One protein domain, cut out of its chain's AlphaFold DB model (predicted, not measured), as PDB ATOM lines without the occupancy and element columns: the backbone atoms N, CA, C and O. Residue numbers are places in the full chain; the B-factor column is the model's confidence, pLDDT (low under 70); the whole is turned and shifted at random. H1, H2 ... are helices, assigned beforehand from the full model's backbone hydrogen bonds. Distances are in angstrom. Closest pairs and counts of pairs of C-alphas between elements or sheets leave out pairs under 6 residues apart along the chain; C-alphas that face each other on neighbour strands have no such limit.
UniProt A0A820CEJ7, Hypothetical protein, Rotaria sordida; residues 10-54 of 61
ATOM      1  N   VAL A  10     200.575 204.572 150.163       74.44
ATOM      2  CA  VAL A  10     199.562 205.283 149.368       74.44
ATOM      3  C   VAL A  10     198.149 204.709 149.552       74.44
ATOM      4  O   VAL A  10     197.171 205.452 149.683       74.44
ATOM      5  N   VAL A  11     198.014 203.385 149.601       81.56
ATOM      6  CA  VAL A  11     196.712 202.722 149.762       81.56
ATOM      7  C   VAL A  11     196.217 202.850 151.200       81.56
ATOM      8  O   VAL A  11     195.033 203.103 151.428       81.56
ATOM      9  N   LEU A  12     197.119 202.757 152.180       83.44
ATOM     10  CA  LEU A  12     196.767 202.949 153.585       83.44
ATOM     11  C   LEU A  12     196.274 204.379 153.859       83.44
ATOM     12  O   LEU A  12     195.288 204.556 154.579       83.44
ATOM     13  N   ASP A  13     196.911 205.388 153.265       84.38
ATOM     14  CA  ASP A  13     196.484 206.784 153.404       84.38
ATOM     15  C   ASP A  13     195.145 207.051 152.709       84.38
ATOM     16  O   ASP A  13     194.288 207.740 153.267       84.38
ATOM     17  N   THR A  14     194.895 206.404 151.568       86.38
ATOM     18  CA  THR A  14     193.577 206.427 150.915       86.38
ATOM     19  C   THR A  14     192.491 205.859 151.838       86.38
ATOM     20  O   THR A  14     191.420 206.449 151.983       86.38
ATOM     21  N   PHE A  15     192.769 204.752 152.535       84.62
ATOM     22  CA  PHE A  15     191.824 204.184 153.500       84.62
ATOM     23  C   PHE A  15     191.588 205.089 154.712       84.62
ATOM     24  O   PHE A  15     190.455 205.175 155.179       84.62
ATOM     25  N   ARG A  16     192.613 205.796 155.203       85.38
ATOM     26  CA  ARG A  16     192.467 206.748 156.321       85.38
ATOM     27  C   ARG A  16     191.571 207.935 155.976       85.38
ATOM     28  O   ARG A  16     190.873 208.438 156.849       85.38
ATOM     29  N   GLN A  17     191.595 208.377 154.722       90.88
ATOM     30  CA  GLN A  17     190.769 209.486 154.238       90.88
ATOM     31  C   GLN A  17     189.397 209.032 153.716       90.88
ATOM     32  O   GLN A  17     188.540 209.866 153.409       90.88
ATOM     33  N   SER A  18     189.176 207.718 153.615       88.81
ATOM     34  CA  SER A  18     187.941 207.149 153.090       88.81
ATOM     35  C   SER A  18     186.732 207.568 153.923       88.81
ATOM     36  O   SER A  18     186.714 207.469 155.149       88.81
ATOM     37  N   ARG A  19     185.679 208.007 153.231       92.38
ATOM     38  CA  ARG A  19     184.380 208.357 153.827       92.38
ATOM     39  C   ARG A  19     183.359 207.226 153.709       92.38
ATOM     40  O   ARG A  19     182.183 207.436 154.005       92.38
ATOM     41  N   ILE A  20     183.782 206.047 153.254       89.88
ATOM     42  CA  ILE A  20     182.902 204.889 153.100       89.88
ATOM     43  C   ILE A  20     182.461 204.431 154.491       89.88
ATOM     44  O   ILE A  20     183.285 204.064 155.324       89.88
ATOM     45  N   ARG A  21     181.148 204.447 154.728       90.38
ATOM     46  CA  ARG A  21     180.538 203.954 155.975       90.38
ATOM     47  C   ARG A  21     179.673 202.716 155.785       90.38
ATOM     48  O   ARG A  21     179.427 201.994 156.743       90.38
ATOM     49  N   HIS A  22     179.239 202.469 154.553       90.69
ATOM     50  CA  HIS A  22     178.374 201.354 154.197       90.69
ATOM     51  C   HIS A  22     178.936 200.650 152.969       90.69
ATOM     52  O   HIS A  22     179.334 201.296 152.000       90.69
ATOM     53  N   MET A  23     178.950 199.325 153.023       87.69
ATOM     54  CA  MET A  23     179.321 198.462 151.913       87.69
ATOM     55  C   MET A  23     178.198 197.448 151.725       87.69
ATOM     56  O   MET A  23     177.786 196.803 152.685       87.69
ATOM     57  N   ILE A  24     177.688 197.339 150.498       87.50
ATOM     58  CA  ILE A  24     176.560 196.468 150.159       87.50
ATOM     59  C   ILE A  24     177.054 195.434 149.152       87.50
ATOM     60  O   ILE A  24     177.603 195.789 148.109       87.50
ATOM     61  N   PHE A  25     176.853 194.157 149.461       84.38
ATOM     62  CA  PHE A  25     177.149 193.061 148.546       84.38
ATOM     63  C   PHE A  25     175.894 192.728 147.740       84.38
ATOM     64  O   PHE A  25     174.897 192.287 148.302       84.38
ATOM     65  N   VAL A  26     175.944 192.928 146.421       83.06
ATOM     66  CA  VAL A  26     174.821 192.635 145.519       83.06
ATOM     67  C   VAL A  26     175.135 191.377 144.713       83.06
ATOM     68  O   VAL A  26     175.953 191.395 143.792       83.06
ATOM     69  N   GLY A  27     174.489 190.268 145.068       80.62
ATOM     70  CA  GLY A  27     174.545 189.018 144.314       80.62
ATOM     71  C   GLY A  27     173.454 188.962 143.246       80.62
ATOM     72  O   GLY A  27     172.313 189.330 143.498       80.62
ATOM     73  N   ARG A  28     173.770 188.450 142.049       80.25
ATOM     74  CA  ARG A  28     172.768 188.235 140.979       80.25
ATOM     75  C   ARG A  28     171.774 187.105 141.289       80.25
ATOM     76  O   ARG A  28     170.791 186.942 140.578       80.25
ATOM     77  N   ARG A  29     172.081 186.270 142.281       74.44
ATOM     78  CA  ARG A  29     171.387 185.026 142.630       74.44
ATOM     79  C   ARG A  29     171.082 185.012 144.130       74.44
ATOM     80  O   ARG A  29     171.806 185.645 144.896       74.44
ATOM     81  N   ARG A  30     170.028 184.287 144.532       71.12
ATOM     82  CA  ARG A  30     169.570 184.175 145.933       71.12
ATOM     83  C   ARG A  30     170.649 183.582 146.848       71.12
ATOM     84  O   ARG A  30     171.512 182.841 146.384       71.12
ATOM     85  N   LEU A  31     170.546 183.854 148.150       68.00
ATOM     86  CA  LEU A  31     171.538 183.511 149.182       68.00
ATOM     87  C   LEU A  31     171.991 182.042 149.201       68.00
ATOM     88  O   LEU A  31     173.173 181.776 149.382       68.00
ATOM     89  N   ILE A  32     171.099 181.093 148.907       59.59
ATOM     90  CA  ILE A  32     171.427 179.654 148.812       59.59
ATOM     91  C   ILE A  32     172.448 179.351 147.693       59.59
ATOM     92  O   ILE A  32     173.158 178.352 147.747       59.59
ATOM     93  N   GLN A  33     172.558 180.226 146.691       59.25
ATOM     94  CA  GLN A  33     173.511 180.132 145.579       59.25
ATOM     95  C   GLN A  33     174.766 181.003 145.796       59.25
ATOM     96  O   GLN A  33     175.658 181.011 144.943       59.25
ATOM     97  N   ILE A  34     174.859 181.725 146.922       56.53
ATOM     98  CA  ILE A  34     176.044 182.486 147.340       56.53
ATOM     99  C   ILE A  34     177.032 181.503 147.975       56.53
ATOM    100  O   ILE A  34     177.189 181.425 149.185       56.53
ATOM    101  N   LEU A  35     177.697 180.711 147.143       49.56
ATOM    102  CA  LEU A  35     178.806 179.859 147.571       49.56
ATOM    103  C   LEU A  35     180.033 180.106 146.692       49.56
ATOM    104  O   LEU A  35     180.668 179.175 146.214       49.56
ATOM    105  N   SER A  36     180.380 181.376 146.463       63.44
ATOM    106  CA  SER A  36     181.782 181.717 146.182       63.44
ATOM    107  C   SER A  36     182.554 182.046 147.460       63.44
ATOM    108  O   SER A  36     183.771 181.933 147.462       63.44
ATOM    109  N   PHE A  37     181.861 182.434 148.539       70.06
ATOM    110  CA  PHE A  37     182.467 182.613 149.855       70.06
ATOM    111  C   PHE A  37     182.389 181.314 150.645       70.06
ATOM    112  O   PHE A  37     181.349 180.658 150.721       70.06
ATOM    113  N   THR A  38     183.496 180.966 151.277       80.56
ATOM    114  CA  THR A  38     183.545 179.904 152.271       80.56
ATOM    115  C   THR A  38     183.009 180.406 153.611       80.56
ATOM    116  O   THR A  38     183.072 181.593 153.942       80.56
ATOM    117  N   ILE A  39     182.546 179.475 154.448       84.62
ATOM    118  CA  ILE A  39     182.093 179.769 155.818       84.62
ATOM    119  C   ILE A  39     183.163 180.535 156.615       84.62
ATOM    120  O   ILE A  39     182.830 181.374 157.451       84.62
ATOM    121  N   LYS A  40     184.454 180.274 156.359       86.62
ATOM    122  CA  LYS A  40     185.560 180.962 157.039       86.62
ATOM    123  C   LYS A  40     185.561 182.458 156.733       86.62
ATOM    124  O   LYS A  40     185.612 183.245 157.670       86.62
ATOM    125  N   GLU A  41     185.464 182.838 155.463       85.25
ATOM    126  CA  GLU A  41     185.493 184.244 155.038       85.25
ATOM    127  C   GLU A  41     184.291 185.010 155.587       85.25
ATOM    128  O   GLU A  41     184.453 186.076 156.180       85.25
ATOM    129  N   PHE A  42     183.098 184.419 155.488       85.19
ATOM    130  CA  PHE A  42     181.889 185.023 156.043       85.19
ATOM    131  C   PHE A  42     181.988 185.208 157.563       85.19
ATOM    132  O   PHE A  42     181.644 186.260 158.101       85.19
ATOM    133  N   ARG A  43     182.527 184.210 158.267       87.12
ATOM    134  CA  ARG A  43     182.730 184.288 159.714       87.12
ATOM    135  C   ARG A  43     183.729 185.377 160.099       87.12
ATOM    136  O   ARG A  43     183.493 186.072 161.082       87.12
ATOM    137  N   GLU A  44     184.817 185.554 159.359       88.56
ATOM    138  CA  GLU A  44     185.759 186.647 159.633       88.56
ATOM    139  C   GLU A  44     185.131 188.029 159.390       88.56
ATOM    140  O   GLU A  44     185.362 188.930 160.195       88.56
ATOM    141  N   LEU A  45     184.250 188.187 158.392       85.44
ATOM    142  CA  LEU A  45     183.492 189.435 158.192       85.44
ATOM    143  C   LEU A  45     182.631 189.786 159.412       85.44
ATOM    144  O   LEU A  45     182.643 190.928 159.865       85.44
ATOM    145  N   THR A  46     181.934 188.802 159.991       86.00
ATOM    146  CA  THR A  46     181.099 189.022 161.190       86.00
ATOM    147  C   THR A  46     181.892 189.382 162.450       86.00
ATOM    148  O   THR A  46     181.310 189.860 163.419       86.00
ATOM    149  N   LYS A  47     183.212 189.160 162.456       88.62
ATOM    150  CA  LYS A  47     184.096 189.441 163.597       88.62
ATOM    151  C   LYS A  47     184.783 190.804 163.517       88.62
ATOM    152  O   LYS A  47     185.503 191.164 164.448       88.62
ATOM    153  N   LEU A  48     184.627 191.537 162.415       87.25
ATOM    154  CA  LEU A  48     185.287 192.827 162.244       87.25
ATOM    155  C   LEU A  48     184.788 193.823 163.293       87.25
ATOM    156  O   LEU A  48     183.605 194.145 163.372       87.25
ATOM    157  N   THR A  49     185.711 194.326 164.109       83.00
ATOM    158  CA  THR A  49     185.389 195.281 165.165       83.00
ATOM    159  C   THR A  49     185.006 196.631 164.562       83.00
ATOM    160  O   THR A  49     185.646 197.119 163.632       83.00
ATOM    161  N   SER A  50     183.976 197.269 165.123       86.12
ATOM    162  CA  SER A  50     183.414 198.554 164.653       86.12
ATOM    163  C   SER A  50     182.632 198.498 163.334       86.12
ATOM    164  O   SER A  50     182.212 199.543 162.842       86.12
ATOM    165  N   LEU A  51     182.403 197.307 162.776       86.88
ATOM    166  CA  LEU A  51     181.487 197.093 161.660       86.88
ATOM    167  C   LEU A  51     180.306 196.244 162.123       86.88
ATOM    168  O   LEU A  51     180.463 195.307 162.901       86.88
ATOM    169  N   GLN A  52     179.119 196.574 161.626       88.69
ATOM    170  CA  GLN A  52     177.916 195.788 161.850       88.69
ATOM    171  C   GLN A  52     177.513 195.119 160.540       88.69
ATOM    172  O   GLN A  52     177.201 195.799 159.561       88.69
ATOM    173  N   SER A  53     177.490 193.788 160.528       88.56
ATOM    174  CA  SER A  53     176.902 193.033 159.424       88.56
ATOM    175  C   SER A  53     175.381 193.146 159.486       88.56
ATOM    176  O   SER A  53     174.769 192.773 160.486       88.56
ATOM    177  N   MET A  54     174.770 193.645 158.413       88.12
ATOM    178  CA  MET A  54     173.318 193.716 158.261       88.12
ATOM    179  C   MET A  54     172.868 192.663 157.251       88.12
ATOM    180  O   MET A  54     173.335 192.654 156.115       88.12
TER     181      MET A  54
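AT A GLANCE: This is residues 10 to 54 of the 61 residues of the protein "Hypothetical protein" of Rotaria sordida (UniProt A0A820CEJ7). This domain has little regular structure: it is an open hook, with short helix H1 at one tip, a long link running away from it and turning back near residues 29 to 36, and short helix H2 on the returning limb. Residues 10 to 20, with H1, stick out, and the tail after H2 folds back. The printed part has 45 residues, with H1 then H2 and no named strand; its class is all helix, though the helices hold 16 residues. It is loose, with a radius of gyration of the C-alphas of 13.5 A, and elongated, spanning 37 by 22 by 20 A.

IN THESE COORDINATES: H1, residues 10 to 17, begins at C-alpha 10 (199.562, 205.283, 149.368) and is 10.9 A long. H2, residues 39 to 46, is 10.7 A long and ends at C-alpha 46 (181.099, 189.022, 161.190).

HOW THE PARTS SIT: H1 and H2 are apart. In both, every O i to N i+4 pair is within hydrogen-bond range.

THE WHOLE: The C-alphas farthest apart, Val 10 and Ile 32, are 38.1 A apart. The link, residues 18 to 38, is long. The printed part has no cut. Residues 31 to 36 have pLDDT under 70.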